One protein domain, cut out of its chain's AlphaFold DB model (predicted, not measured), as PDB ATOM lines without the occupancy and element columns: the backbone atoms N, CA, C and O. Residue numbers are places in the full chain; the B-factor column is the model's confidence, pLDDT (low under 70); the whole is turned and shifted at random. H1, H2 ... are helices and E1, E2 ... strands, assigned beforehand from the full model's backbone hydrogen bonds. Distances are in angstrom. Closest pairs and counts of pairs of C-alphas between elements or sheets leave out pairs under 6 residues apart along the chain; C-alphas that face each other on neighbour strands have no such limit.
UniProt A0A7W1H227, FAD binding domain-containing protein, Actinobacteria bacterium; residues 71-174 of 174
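This is residues 71 to 174 of the 174 residues of the protein "FAD binding domain-containing protein" of Actinobacteria bacterium (UniProt A0A7W1H227). A small sheet of three strands, E1, E2 and E3, has one face covered by a long helix, H3, which runs slantwise over E1 and E2; no named helix lies over the other face. Two short helices, H1 and H2, make the rest of that helical side: H1 sits beside edge strand E3, and H2 packs on both H1 and H3. The printed part has 104 residues, with elements in the order E1 E2 E3 H1 H2 H3; the sheet order is E1 - E2 - E3, all antiparallel, and the class is mixed, helices and strands. It is compact, with a radius of gyration of the C-alphas of 13.1 A and spans of 40 by 27 by 23 A.

Find C-alpha 71 at (207.509, 227.035, 160.770), where E1, residues 71 to 78, begins; it runs 23.1 A. E2, residues 85 to 93, runs 22.4 A, and E3, residues 98 to 103, runs 16.4 A. Next come two short helices, H1, residues 113 to 118, and H2, residues 126 to 133. Look then for C-alpha 150 at (208.711, 233.367, 131.467); from there H3, residues 150 to 172, runs 32.8 A to C-alpha 172 at (208.346, 223.635, 162.784).

Begin with the meander E1 E2 E3, each strand the antiparallel neighbour of the one before. Between E1 and E2, a hairpin, N 73 and O 91 are 2.8 A apart, within hydrogen-bond range. In the hairpin of E2 and E3, look at N 99 and O 92, 2.8 A. H3 is on this sheet, making two layers, a helix on one face of a sheet, at a height of 5.9 A over the sheet. On the local plane it stands at 30.3 degrees to E1, only just slantwise to the strands. Its closest C-alphas to E2 are those of Ala 161 and Ala 89, 5.2 A. H1 is on the same face as H3 but over none of the strands; the C-alphas of Glu 116 and Ala 98 of E3 come closest, 5.3 A. H1 and H2 touch, closest at the C-alphas of Met 115 and Ala 132, 5.0 A, in a helical hairpin. H2 touches residues 158 to 166 of H3 alone, at a steep tilt of 43 degrees, opposite ways; the closest C-alphas are those of Ala 133 and Glu 158, 5.6 A. H1 and H3 are apart. In H1, H2 and H3 every O i to N i+4 pair is within hydrogen-bond range.

The two C-alphas farthest apart are those of Gly 95 and Val 146, 40.6 A. The printed part has no cut. Look for the long link at residues 134 to 149, between H2 and H3. The mean pLDDT of the printed part is 94.5, and no printed residue is under 70.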
ATOM      1  N   GLY A  71     206.166 226.787 161.280       95.94
ATOM      2  CA  GLY A  71     207.509 227.035 160.770       95.94
ATOM      3  C   GLY A  71     207.447 227.868 159.498       95.94
ATOM      4  O   GLY A  71     206.462 227.803 158.761       95.94
ATOM      5  N   ASP A  72     208.489 228.660 159.258       97.00
ATOM      6  CA  ASP A  72     208.580 229.578 158.124       97.00
ATOM      7  C   ASP A  72     209.764 229.210 157.229       97.00
ATOM      8  O   ASP A  72     210.819 228.777 157.697       97.00
ATOM      9  N   GLY A  73     209.605 229.409 155.925       97.50
ATOM     10  CA  GLY A  73     210.625 229.114 154.931       97.50
ATOM     11  C   GLY A  73     210.639 230.139 153.809       97.50
ATOM     12  O   GLY A  73     209.622 230.741 153.465       97.50
ATOM     13  N   PHE A  74     211.819 230.351 153.237       97.75
ATOM     14  CA  PHE A  74     212.035 231.291 152.149       97.75
ATOM     15  C   PHE A  74     213.101 230.749 151.197       97.75
ATOM     16  O   PHE A  74     214.237 230.479 151.591       97.75
ATOM     17  N   SER A  75     212.760 230.624 149.917       97.50
ATOM     18  CA  SER A  75     213.683 230.142 148.892       97.50
ATOM     19  C   SER A  75     213.546 230.943 147.612       97.50
ATOM     20  O   SER A  75     212.449 231.319 147.220       97.50
ATOM     21  N   GLY A  76     214.654 231.184 146.922       94.69
ATOM     22  CA  GLY A  76     214.636 231.902 145.658       94.69
ATOM     23  C   GLY A  76     215.975 231.850 144.942       94.69
ATOM     24  O   GLY A  76     216.977 231.375 145.479       94.69
ATOM     25  N   VAL A  77     215.984 232.350 143.709       94.62
ATOM     26  CA  VAL A  77     217.185 232.468 142.875       94.62
ATOM     27  C   VAL A  77     217.476 233.941 142.640       94.62
ATOM     28  O   VAL A  77     216.622 234.656 142.126       94.62
ATOM     29  N   THR A  78     218.677 234.395 142.992       92.81
ATOM     30  CA  THR A  78     219.103 235.792 142.832       92.81
ATOM     31  C   THR A  78     219.913 236.019 141.558       92.81
ATOM     32  O   THR A  78     220.635 235.139 141.081       92.81
ATOM     33  N   ILE A  79     219.864 237.245 141.033       88.31
ATOM     34  CA  ILE A  79     220.750 237.716 139.966       88.31
ATOM     35  C   ILE A  79     222.117 238.026 140.587       88.31
ATOM     36  O   ILE A  79     222.361 239.095 141.144       88.31
ATOM     37  N   GLY A  80     223.030 237.060 140.525       85.06
ATOM     38  CA  GLY A  80     224.319 237.151 141.211       85.06
ATOM     39  C   GLY A  80     224.187 237.054 142.738       85.06
ATOM     40  O   GLY A  80     223.106 236.866 143.286       85.06
ATOM     41  N   LYS A  81     225.313 237.160 143.453       80.06
ATOM     42  CA  LYS A  81     225.387 236.835 144.894       80.06
ATOM     43  C   LYS A  81     224.567 237.767 145.806       80.06
ATOM     44  O   LYS A  81     224.196 237.368 146.903       80.06
ATOM     45  N   HIS A  82     224.327 239.004 145.374       77.75
ATOM     46  CA  HIS A  82     223.686 240.053 146.177       77.75
ATOM     47  C   HIS A  82     222.631 240.849 145.389       77.75
ATOM     48  O   HIS A  82     222.318 241.977 145.765       77.75
ATOM     49  N   GLY A  83     222.150 240.314 144.262       82.31
ATOM     50  CA  GLY A  83     221.153 240.991 143.434       82.31
ATOM     51  C   GLY A  83     219.717 240.672 143.832       82.31
ATOM     52  O   GLY A  83     219.458 239.953 144.796       82.31
ATOM     53  N   THR A  84     218.790 241.229 143.060       88.62
ATOM     54  CA  THR A  84     217.352 240.962 143.163       88.62
ATOM     55  C   THR A  84     217.024 239.518 142.787       88.62
ATOM     56  O   THR A  84     217.844 238.813 142.189       88.62
ATOM     57  N   TYR A  85     215.830 239.061 143.152       93.06
ATOM     58  CA  TYR A  85     215.373 237.720 142.812       93.06
ATOM     59  C   TYR A  85     214.868 237.653 141.364       93.06
ATOM     60  O   TYR A  85     214.259 238.586 140.843       93.06
ATOM     61  N   VAL A  86     215.149 236.530 140.701       94.44
ATOM     62  CA  VAL A  86     214.474 236.119 139.463       94.44
ATOM     63  C   VAL A  86     213.093 235.571 139.817       94.44
ATOM     64  O   VAL A  86     212.105 235.938 139.191       94.44
ATOM     65  N   VAL A  87     213.048 234.708 140.833       96.31
ATOM     66  CA  VAL A  87     211.845 234.206 141.504       96.31
ATOM     67  C   VAL A  87     212.209 233.909 142.949       96.31
ATOM     68  O   VAL A  87     213.300 233.394 143.222       96.31
ATOM     69  N   ASP A  88     211.281 234.190 143.851       97.06
ATOM     70  CA  ASP A  88     211.323 233.756 145.237       97.06
ATOM     71  C   ASP A  88     209.965 233.193 145.665       97.06
ATOM     72  O   ASP A  88     208.947 233.388 144.999       97.06
ATOM     73  N   ALA A  89     209.979 232.433 146.749       98.50
ATOM     74  CA  ALA A  89     208.810 231.887 147.399       98.50
ATOM     75  C   ALA A  89     208.997 231.977 148.912       98.50
ATOM     76  O   ALA A  89     210.053 231.616 149.440       98.50
ATOM     77  N   ALA A  90     207.950 232.418 149.596       98.56
ATOM     78  CA  ALA A  90     207.823 232.348 151.041       98.56
ATOM     79  C   ALA A  90     206.750 231.317 151.397       98.56
ATOM     80  O   ALA A  90     205.767 231.171 150.665       98.56
ATOM     81  N   ALA A  91     206.930 230.616 152.511       98.44
ATOM     82  CA  ALA A  91     205.947 229.682 153.032       98.44
ATOM     83  C   ALA A  91     205.869 229.745 154.559       98.44
ATOM     84  O   ALA A  91     206.896 229.860 155.223       98.44
ATOM     85  N   THR A  92     204.661 229.594 155.092       97.44
ATOM     86  CA  THR A  92     204.396 229.328 156.511       97.44
ATOM     87  C   THR A  92     203.603 228.030 156.597       97.44
ATOM     88  O   THR A  92     202.574 227.890 155.938       97.44
ATOM     89  N   VAL A  93     204.077 227.076 157.393       96.94
ATOM     90  CA  VAL A  93     203.464 225.753 157.578       96.94
ATOM     91  C   VAL A  93     202.995 225.606 159.017       96.94
ATOM     92  O   VAL A  93     203.760 225.868 159.941       96.94
ATOM     93  N   SER A  94     201.764 225.141 159.211       92.56
ATOM     94  CA  SER A  94     201.168 224.820 160.511       92.56
ATOM     95  C   SER A  94     200.566 223.410 160.505       92.56
ATOM     96  O   SER A  94     200.664 222.677 159.519       92.56
ATOM     97  N   GLY A  95     199.933 222.997 161.608       85.75
ATOM     98  CA  GLY A  95     199.157 221.749 161.653       85.75
ATOM     99  C   GLY A  95     197.925 221.742 160.745       85.75
ATOM    100  O   GLY A  95     197.424 220.672 160.417       85.75
ATOM    101  N   GLU A  96     197.455 222.917 160.330       82.19
ATOM    102  CA  GLU A  96     196.224 223.085 159.551       82.19
ATOM    103  C   GLU A  96     196.487 223.137 158.038       82.19
ATOM    104  O   GLU A  96     195.584 222.869 157.245       82.19
ATOM    105  N   GLY A  97     197.722 223.435 157.621       92.88
ATOM    106  CA  GLY A  97     198.098 223.524 156.213       92.88
ATOM    107  C   GLY A  97     199.317 224.413 155.981       92.88
ATOM    108  O   GLY A  97     200.107 224.672 156.891       92.88
ATOM    109  N   ALA A  98     199.461 224.882 154.745       96.31
ATOM    110  CA  ALA A  98     200.506 225.813 154.343       96.31
ATOM    111  C   ALA A  98     199.898 227.098 153.771       96.31
ATOM    112  O   ALA A  98     198.847 227.062 153.135       96.31
ATOM    113  N   ARG A  99     200.593 228.221 153.948       97.44
ATOM    114  CA  ARG A  99     200.403 229.455 153.176       97.44
ATOM    115  C   ARG A  99     201.659 229.722 152.381       97.44
ATOM    116  O   ARG A  99     202.749 229.665 152.940       97.44
ATOM    117  N   ILE A 100     201.512 229.984 151.090       98.62
ATOM    118  CA  ILE A 100     202.607 230.020 150.128       98.62
ATOM    119  C   ILE A 100     202.390 231.214 149.199       98.62
ATOM    120  O   ILE A 100     201.339 231.345 148.569       98.62
ATOM    121  N   ALA A 101     203.394 232.080 149.083       98.38
ATOM    122  CA  ALA A 101     203.370 233.208 148.159       98.38
ATOM    123  C   ALA A 101     204.631 233.230 147.304       98.38
ATOM    124  O   ALA A 101     205.733 233.009 147.806       98.38
ATOM    125  N   ILE A 102     204.458 233.531 146.020       98.31
ATOM    126  CA  ILE A 102     205.526 233.603 145.025       98.31
ATOM    127  C   ILE A 102     205.769 235.069 144.657       98.31
ATOM    128  O   ILE A 102     204.837 235.783 144.275       98.31
ATOM    129  N   GLY A 103     207.016 235.519 144.776       96.62
ATOM    130  CA  GLY A 103     207.477 236.839 144.351       96.62
ATOM    131  C   GLY A 103     208.043 236.836 142.930       96.62
ATOM    132  O   GLY A 103     208.318 235.789 142.345       96.62
ATOM    133  N   CYS A 104     208.235 238.027 142.357       95.19
ATOM    134  CA  CYS A 104     208.816 238.242 141.021       95.19
ATOM    135  C   CYS A 104     208.066 237.600 139.827       95.19
ATOM    136  O   CYS A 104     208.612 237.555 138.721       95.19
ATOM    137  N   VAL A 105     206.842 237.095 140.024       95.19
ATOM    138  CA  VAL A 105     206.060 236.385 138.989       95.19
ATOM    139  C   VAL A 105     204.812 237.131 138.512       95.19
ATOM    140  O   VAL A 105     204.162 236.683 137.576       95.19
ATOM    141  N   ALA A 106     204.491 238.267 139.129       94.56
ATOM    142  CA  ALA A 106     203.421 239.178 138.728       94.56
ATOM    143  C   ALA A 106     203.716 240.595 139.256       94.56
ATOM    144  O   ALA A 106     204.789 240.852 139.805       94.56
ATOM    145  N   ALA A 107     202.768 241.523 139.098       94.56
ATOM    146  CA  ALA A 107     202.878 242.882 139.636       94.56
ATOM    147  C   ALA A 107     202.896 242.938 141.177       94.56
ATOM    148  O   ALA A 107     203.382 243.909 141.752       94.56
ATOM    149  N   THR A 108     202.360 241.908 141.828       96.00
ATOM    150  CA  THR A 108     202.265 241.736 143.281       96.00
ATOM    151  C   THR A 108     202.595 240.279 143.630       96.00
ATOM    152  O   THR A 108     202.622 239.433 142.728       96.00
ATOM    153  N   PRO A 109     202.872 239.947 144.905       96.69
ATOM    154  CA  PRO A 109     203.009 238.553 145.319       96.69
ATOM    155  C   PRO A 109     201.765 237.735 144.963       96.69
ATOM    156  O   PRO A 109     200.641 238.190 145.178       96.69
ATOM    157  N   VAL A 110     201.963 236.518 144.457       97.38
ATOM    158  CA  VAL A 110     200.867 235.618 144.072       97.38
ATOM    159  C   VAL A 110     200.748 234.491 145.090       97.38
ATOM    160  O   VAL A 110     201.720 233.776 145.327       97.38
ATOM    161  N   ARG A 111     199.561 234.315 145.681       97.62
ATOM    162  CA  ARG A 111     199.256 233.169 146.551       97.62
ATOM    163  C   ARG A 111     199.127 231.895 145.720       97.62
ATOM    164  O   ARG A 111     198.388 231.872 144.739       97.62
ATOM    165  N   ALA A 112     199.809 230.831 146.130       98.00
ATOM    166  CA  ALA A 112     199.754 229.527 145.471       98.00
ATOM    167  C   ALA A 112     198.590 228.681 146.021       98.00
ATOM    168  O   ALA A 112     198.801 227.573 146.510       98.00
ATOM    169  N   THR A 113     197.362 229.206 145.968       97.12
ATOM    170  CA  THR A 113     196.189 228.639 146.663       97.12
ATOM    171  C   THR A 113     195.904 227.184 146.299       97.12
ATOM    172  O   THR A 113     195.631 226.387 147.187       97.12
ATOM    173  N   GLU A 114     196.054 226.784 145.034       97.81
ATOM    174  CA  GLU A 114     195.880 225.374 144.641       97.81
ATOM    175  C   GLU A 114     196.898 224.439 145.314       97.81
ATOM    176  O   GLU A 114     196.580 223.299 145.651       97.81
ATOM    177  N   MET A 115     198.136 224.903 145.509       97.94
ATOM    178  CA  MET A 115     199.162 224.143 146.225       97.94
ATOM    179  C   MET A 115     198.854 224.099 147.726       97.94
ATOM    180  O   MET A 115     199.015 223.050 148.344       97.94
ATOM    181  N   GLU A 116     198.379 225.209 148.300       97.75
ATOM    182  CA  GLU A 116     197.925 225.280 149.698       97.75
ATOM    183  C   GLU A 116     196.784 224.285 149.965       97.75
ATOM    184  O   GLU A 116     196.842 223.527 150.930       97.75
ATOM    185  N   GLU A 117     195.789 224.223 149.075       97.06
ATOM    186  CA  GLU A 117     194.654 223.296 149.157       97.06
ATOM    187  C   GLU A 117     195.088 221.827 149.097       97.06
ATOM    188  O   GLU A 117     194.578 220.999 149.850       97.06
ATOM    189  N   ARG A 118     196.055 221.484 148.236       96.94
ATOM    190  CA  ARG A 118     196.594 220.114 148.138       96.94
ATOM    191  C   ARG A 118     197.392 219.697 149.372       96.94
ATOM    192  O   ARG A 118     197.493 218.505 149.643       96.94
ATOM    193  N   LEU A 119     197.954 220.662 150.096       96.69
ATOM    194  CA  LEU A 119     198.684 220.453 151.349       96.69
ATOM    195  C   LEU A 119     197.797 220.605 152.593       96.69
ATOM    196  O   LEU A 119     198.279 220.468 153.722       96.69
ATOM    197  N   ALA A 120     196.503 220.875 152.412       94.62
ATOM    198  CA  ALA A 120     195.554 220.902 153.510       94.62
ATOM    199  C   ALA A 120     195.510 219.529 154.204       94.62
ATOM    200  O   ALA A 120     195.504 218.479 153.562       94.62
ATOM    201  N   GLY A 121     195.483 219.530 155.537       87.44
ATOM    202  CA  GLY A 121     195.498 218.299 156.337       87.44
ATOM    203  C   GLY A 121     196.890 217.796 156.737       87.44
ATOM    204  O   GLY A 121     196.974 216.871 157.544       87.44
ATOM    205  N   GLY A 122     197.966 218.431 156.262       88.62
ATOM    206  CA  GLY A 122     199.269 218.380 156.932       88.62
ATOM    207  C   GLY A 122     200.234 217.265 156.518       88.62
ATOM    208  O   GLY A 122     201.193 217.010 157.250       88.62
ATOM    209  N   ASP A 123     200.027 216.605 155.373       93.38
ATOM    210  CA  ASP A 123     201.078 215.766 154.777       93.38
ATOM    211  C   ASP A 123     202.099 216.650 154.056       93.38
ATOM    212  O   ASP A 123     201.891 217.099 152.929       93.38
ATOM    213  N   PHE A 124     203.215 216.897 154.737       96.06
ATOM    214  CA  PHE A 124     204.341 217.654 154.201       96.06
ATOM    215  C   PHE A 124     205.558 216.770 153.897       96.06
ATOM    216  O   PHE A 124     206.698 217.232 153.977       96.06
ATOM    217  N   SER A 125     205.341 215.490 153.574       96.12
ATOM    218  CA  SER A 125     206.409 214.654 153.018       96.12
ATOM    219  C   SER A 125     206.957 215.260 151.721       96.12
ATOM    220  O   SER A 125     206.251 215.962 150.997       96.12
ATOM    221  N   GLU A 126     208.227 214.994 151.404       97.38
ATOM    222  CA  GLU A 126     208.854 215.556 150.201       97.38
ATOM    223  C   GLU A 126     208.066 215.222 148.925       97.38
ATOM    224  O   GLU A 126     207.865 216.100 148.084       97.38
ATOM    225  N   ASP A 127     207.560 213.993 148.812       98.06
ATOM    226  CA  ASP A 127     206.730 213.572 147.683       98.06
ATOM    227  C   ASP A 127     205.405 214.346 147.640       98.06
ATOM    228  O   ASP A 127     205.062 214.892 146.591       98.06
ATOM    229  N   ALA A 128     204.697 214.486 148.769       97.69
ATOM    230  CA  ALA A 128     203.448 215.248 148.829       97.69
ATOM    231  C   ALA A 128     203.649 216.722 148.444       97.69
ATOM    232  O   ALA A 128     202.893 217.260 147.633       97.69
ATOM    233  N   VAL A 129     204.710 217.364 148.945       98.31
ATOM    234  CA  VAL A 129     205.048 218.759 148.610       98.31
ATOM    235  C   VAL A 129     205.372 218.916 147.124       98.31
ATOM    236  O   VAL A 129     204.921 219.872 146.487       98.31
ATOM    237  N   ARG A 130     206.120 217.973 146.538       98.25
ATOM    238  CA  ARG A 130     206.439 217.984 145.102       98.25
ATOM    239  C   ARG A 130     205.207 217.765 144.232       98.25
ATOM    240  O   ARG A 130     205.059 218.457 143.227       98.25
ATOM    241  N   GLU A 131     204.325 216.841 144.604       98.19
ATOM    242  CA  GLU A 131     203.060 216.614 143.896       98.19
ATOM    243  C   GLU A 131     202.130 217.830 143.998       98.19
ATOM    244  O   GLU A 131     201.541 218.245 142.998       98.19
ATOM    245  N   ALA A 132     202.044 218.458 145.174       98.00
ATOM    246  CA  ALA A 132     201.235 219.655 145.381       98.00
ATOM    247  C   ALA A 132     201.692 220.830 144.505       98.00
ATOM    248  O   ALA A 132     200.852 221.560 143.981       98.00
ATOM    249  N   ALA A 133     203.002 220.978 144.285       98.00
ATOM    250  CA  ALA A 133     203.566 222.034 143.447       98.00
ATOM    251  C   ALA A 133     203.333 221.839 141.936       98.00
ATOM    252  O   ALA A 133     203.505 222.787 141.169       98.00
ATOM    253  N   LYS A 134     202.951 220.638 141.473       97.12
ATOM    254  CA  LYS A 134     202.771 220.376 140.037       97.12
ATOM    255  C   LYS A 134     201.698 221.274 139.432       97.12
ATOM    256  O   LYS A 134     200.543 221.253 139.862       97.12
ATOM    257  N   GLY A 135     202.065 221.991 138.373       94.12
ATOM    258  CA  GLY A 135     201.157 222.882 137.658       94.12
ATOM    259  C   GLY A 135     201.087 224.290 138.246       94.12
ATOM    260  O   GLY A 135     200.498 225.157 137.601       94.12
ATOM    261  N   LEU A 136     201.744 224.560 139.385       97.06
ATOM    262  CA  LEU A 136     201.845 225.913 139.935       97.06
ATOM    263  C   LEU A 136     202.432 226.871 138.892       97.06
ATOM    264  O   LEU A 136     201.881 227.946 138.683       97.06
ATOM    265  N   GLY A 137     203.476 226.470 138.161       93.75
ATOM    266  CA  GLY A 137     204.067 227.308 137.119       93.75
ATOM    267  C   GLY A 137     203.080 227.676 136.005       93.75
ATOM    268  O   GLY A 137     203.119 228.794 135.499       93.75
ATOM    269  N   ALA A 138     202.162 226.775 135.644       93.31
ATOM    270  CA  ALA A 138     201.169 227.010 134.590       93.31
ATOM    271  C   ALA A 138     200.078 228.018 134.997       93.31
ATOM    272  O   ALA A 138     199.472 228.635 134.124       93.31
ATOM    273  N   SER A 139     199.859 228.210 136.302       92.81
ATOM    274  CA  SER A 139     198.943 229.227 136.839       92.81
ATOM    275  C   SER A 139     199.527 230.649 136.825       92.81
ATOM    276  O   SER A 139     198.810 231.616 137.074       92.81
ATOM    277  N   LEU A 140     200.826 230.789 136.526       95.12
ATOM    278  CA  LEU A 140     201.560 232.050 136.590       95.12
ATOM    279  C   LEU A 140     201.815 232.643 135.196       95.12
ATOM    280  O   LEU A 140     202.125 231.932 134.231       95.12
ATOM    281  N   ASP A 141     201.806 233.975 135.123       93.06
ATOM    282  CA  ASP A 141     202.142 234.737 133.915       93.06
ATOM    283  C   ASP A 141     203.308 235.722 134.142       93.06
ATOM    284  O   ASP A 141     203.128 236.941 134.117       93.06
ATOM    285  N   PRO A 142     204.524 235.210 134.420       94.62
ATOM    286  CA  PRO A 142     205.675 236.059 134.684       94.62
ATOM    287  C   PRO A 142     206.208 236.723 133.404       94.62
ATOM    288  O   PRO A 142     206.177 236.121 132.325       94.62
ATOM    289  N   PRO A 143     206.796 237.928 133.506       90.50
ATOM    290  CA  PRO A 143     207.412 238.588 132.362       90.50
ATOM    291  C   PRO A 143     208.669 237.841 131.891       90.50
ATOM    292  O   PRO A 143     209.362 237.183 132.666       90.50
ATOM    293  N   SER A 144     209.003 237.995 130.609       92.44
ATOM    294  CA  SER A 144     210.322 237.625 130.079       92.44
ATOM    295  C   SER A 144     211.207 238.863 129.982       92.44
ATOM    296  O   SER A 144     210.769 239.890 129.463       92.44
ATOM    297  N   ASP A 145     212.455 238.765 130.431       90.25
ATOM    298  CA  ASP A 145     213.439 239.845 130.343       90.25
ATOM    299  C   ASP A 145     214.870 239.296 130.178       90.25
ATOM    300  O   ASP A 145     215.088 238.109 129.933       90.25
ATOM    301  N   VAL A 146     215.869 240.173 130.305       90.31
ATOM    302  CA  VAL A 146     217.296 239.823 130.187       90.31
ATOM    303  C   VAL A 146     217.804 238.891 131.296       90.31
ATOM    304  O   VAL A 146     218.908 238.360 131.182       90.31
ATOM    305  N   HIS A 147     217.034 238.703 132.366       87.44
ATOM    306  CA  HIS A 147     217.393 237.886 133.523       87.44
ATOM    307  C   HIS A 147     216.718 236.509 133.512       87.44
ATOM    308  O   HIS A 147     217.147 235.618 134.245       87.44
ATOM    309  N   GLY A 148     215.705 236.305 132.665       89.62
ATOM    310  CA  GLY A 148     215.078 235.002 132.474       89.62
ATOM    311  C   GLY A 148     213.838 235.049 131.590       89.62
ATOM    312  O   GLY A 148     213.115 236.046 131.548       89.62
ATOM    313  N   SER A 149     213.563 233.936 130.908       95.62
ATOM    314  CA  SER A 149     212.296 233.739 130.202       95.62
ATOM    315  C   SER A 149     211.146 233.488 131.180       95.62
ATOM    316  O   SER A 149     211.358 233.047 132.313       95.62
ATOM    317  N   ALA A 150     209.916 233.704 130.716       96.38
ATOM    318  CA  ALA A 150     208.711 233.367 131.467       96.38
ATOM    319  C   ALA A 150     208.701 231.883 131.868       96.38
ATOM    320  O   ALA A 150     208.473 231.562 133.027       96.38
ATOM    321  N   ASP A 151     209.047 230.977 130.948       96.69
ATOM    322  CA  ASP A 151     209.090 229.534 131.226       96.69
ATOM    323  C   ASP A 151     210.136 229.166 132.281       96.69
ATOM    324  O   ASP A 151     209.886 228.324 133.145       96.69
ATOM    325  N   TYR A 152     211.290 229.839 132.266       95.69
ATOM    326  CA  TYR A 152     212.298 229.662 133.305       95.69
ATOM    327  C   TYR A 152     211.771 230.113 134.672       95.69
ATOM    328  O   TYR A 152     211.910 229.386 135.653       95.69
ATOM    329  N   ARG A 153     211.101 231.271 134.736       97.12
ATOM    330  CA  ARG A 153     210.474 231.774 135.969       97.12
ATOM    331  C   ARG A 153     209.366 230.843 136.468       97.12
ATOM    332  O   ARG A 153     209.328 230.553 137.658       97.12
ATOM    333  N   ARG A 154     208.526 230.296 135.582       97.44
ATOM    334  CA  ARG A 154     207.502 229.293 135.941       97.44
ATOM    335  C   ARG A 154     208.124 228.052 136.582       97.44
ATOM    336  O   ARG A 154     207.688 227.632 137.648       97.44
ATOM    337  N   SER A 155     209.183 227.507 135.981       96.88
ATOM    338  CA  SER A 155     209.901 226.348 136.533       96.88
ATOM    339  C   SER A 155     210.581 226.654 137.875       96.88
ATOM    340  O   SER A 155     210.564 225.830 138.799       96.88
ATOM    341  N   LEU A 156     211.158 227.853 138.016       97.06
ATOM    342  CA  LEU A 156     211.742 228.299 139.277       97.06
ATOM    343  C   LEU A 156     210.695 228.506 140.371       97.06
ATOM    344  O   LEU A 156     210.991 228.188 141.517       97.06
ATOM    345  N   ALA A 157     209.499 228.995 140.045       98.00
ATOM    346  CA  ALA A 157     208.420 229.174 141.015       98.00
ATOM    347  C   ALA A 157     208.046 227.851 141.687       98.00
ATOM    348  O   ALA A 157     208.028 227.781 142.913       98.00
ATOM    349  N   GLU A 158     207.857 226.785 140.901       97.62
ATOM    350  CA  GLU A 158     207.591 225.439 141.428       97.62
ATOM    351  C   GLU A 158     208.721 224.963 142.349       97.62
ATOM    352  O   GLU A 158     208.492 224.538 143.480       97.62
ATOM    353  N   THR A 159     209.969 225.092 141.892       97.94
ATOM    354  CA  THR A 159     211.136 224.632 142.657       97.94
ATOM    355  C   THR A 159     211.325 225.419 143.959       97.94
ATOM    356  O   THR A 159     211.632 224.832 144.998       97.94
ATOM    357  N   SER A 160     211.161 226.742 143.914       98.38
ATOM    358  CA  SER A 160     211.291 227.625 145.074       98.38
ATOM    359  C   SER A 160     210.166 227.396 146.078       98.38
ATOM    360  O   SER A 160     210.449 227.333 147.272       98.38
ATOM    361  N   ALA A 161     208.926 227.187 145.619       98.62
ATOM    362  CA  ALA A 161     207.792 226.870 146.485       98.62
ATOM    363  C   ALA A 161     208.022 225.567 147.263       98.62
ATOM    364  O   ALA A 161     207.899 225.555 148.487       98.62
ATOM    365  N   VAL A 162     208.456 224.498 146.580       98.62
ATOM    366  CA  VAL A 162     208.800 223.219 147.229       98.62
ATOM    367  C   VAL A 162     209.862 223.424 148.308       98.62
ATOM    368  O   VAL A 162     209.698 222.973 149.439       98.62
ATOM    369  N   ARG A 163     210.947 224.136 147.987       98.62
ATOM    370  CA  ARG A 163     212.039 224.385 148.940       98.62
ATOM    371  C   ARG A 163     211.596 225.221 150.135       98.62
ATOM    372  O   ARG A 163     212.000 224.913 151.251       98.62
ATOM    373  N   ALA A 164     210.791 226.258 149.909       98.62
ATOM    374  CA  ALA A 164     210.271 227.105 150.976       98.62
ATOM    375  C   ALA A 164     209.392 226.295 151.941       98.62
ATOM    376  O   ALA A 164     209.576 226.390 153.150       98.62
ATOM    377  N   VAL A 165     208.505 225.439 151.424       98.50
ATOM    378  CA  VAL A 165     207.662 224.568 152.258       98.50
ATOM    379  C   VAL A 165     208.499 223.564 153.049       98.50
ATOM    380  O   VAL A 165     208.310 223.442 154.253       98.50
ATOM    381  N   LEU A 166     209.459 222.877 152.423       98.31
ATOM    382  CA  LEU A 166     210.301 221.905 153.137       98.31
ATOM    383  C   LEU A 166     211.151 222.564 154.229       98.31
ATOM    384  O   LEU A 166     211.245 222.036 155.332       98.31
ATOM    385  N   GLN A 167     211.694 223.755 153.965       98.19
ATOM    386  CA  GLN A 167     212.396 224.532 154.984       98.19
ATOM    387  C   GLN A 167     211.465 224.930 156.143       98.19
ATOM    388  O   GLN A 167     211.858 224.845 157.303       98.19
ATOM    389  N   ALA A 168     210.229 225.342 155.847       97.69
ATOM    390  CA  ALA A 168     209.232 225.659 156.867       97.69
ATOM    391  C   ALA A 168     208.907 224.440 157.752       97.69
ATOM    392  O   ALA A 168     208.789 224.567 158.969       97.69
ATOM    393  N   VAL A 169     208.816 223.244 157.164       96.50
ATOM    394  CA  VAL A 169     208.592 221.986 157.899       96.50
ATOM    395  C   VAL A 169     209.748 221.674 158.848       96.50
ATOM    396  O   VAL A 169     209.496 221.303 159.993       96.50
ATOM    397  N   GLU A 170     210.997 221.855 158.406       94.69
ATOM    398  CA  GLU A 170     212.186 221.650 159.248       94.69
ATOM    399  C   GLU A 170     212.155 222.543 160.498       94.69
ATOM    400  O   GLU A 170     212.358 222.051 161.608       94.69
ATOM    401  N   TRP A 171     211.836 223.833 160.340       89.75
ATOM    402  CA  TRP A 171     211.759 224.781 161.461       89.75
ATOM    403  C   TRP A 171     210.592 224.530 162.408       89.75
ATOM    404  O   TRP A 171     210.697 224.810 163.597       89.75
ATOM    405  N   ARG A 172     209.473 223.992 161.915       87.00
ATOM    406  CA  ARG A 172     208.346 223.635 162.784       87.00
ATOM    407  C   ARG A 172     208.708 222.498 163.749       87.00
ATOM    408  O   ARG A 172     208.141 222.405 164.832       87.00
ATOM    409  N   GLN A 173     209.613 221.611 163.338       80.44
ATOM    410  CA  GLN A 173     210.020 220.432 164.106       80.44
ATOM    411  C   GLN A 173     211.188 220.693 165.074       80.44
ATOM    412  O   GLN A 173     211.496 219.810 165.879       80.44
ATOM    413  N   SER A 174     211.844 221.857 164.985       72.75
ATOM    414  CA  SER A 174     212.988 222.253 165.826       72.75
ATOM    415  C   SER A 174     212.566 222.945 167.116       72.75
ATOM    416  O   SER A 174     213.149 222.614 168.172       72.75
TER     417      SER A 174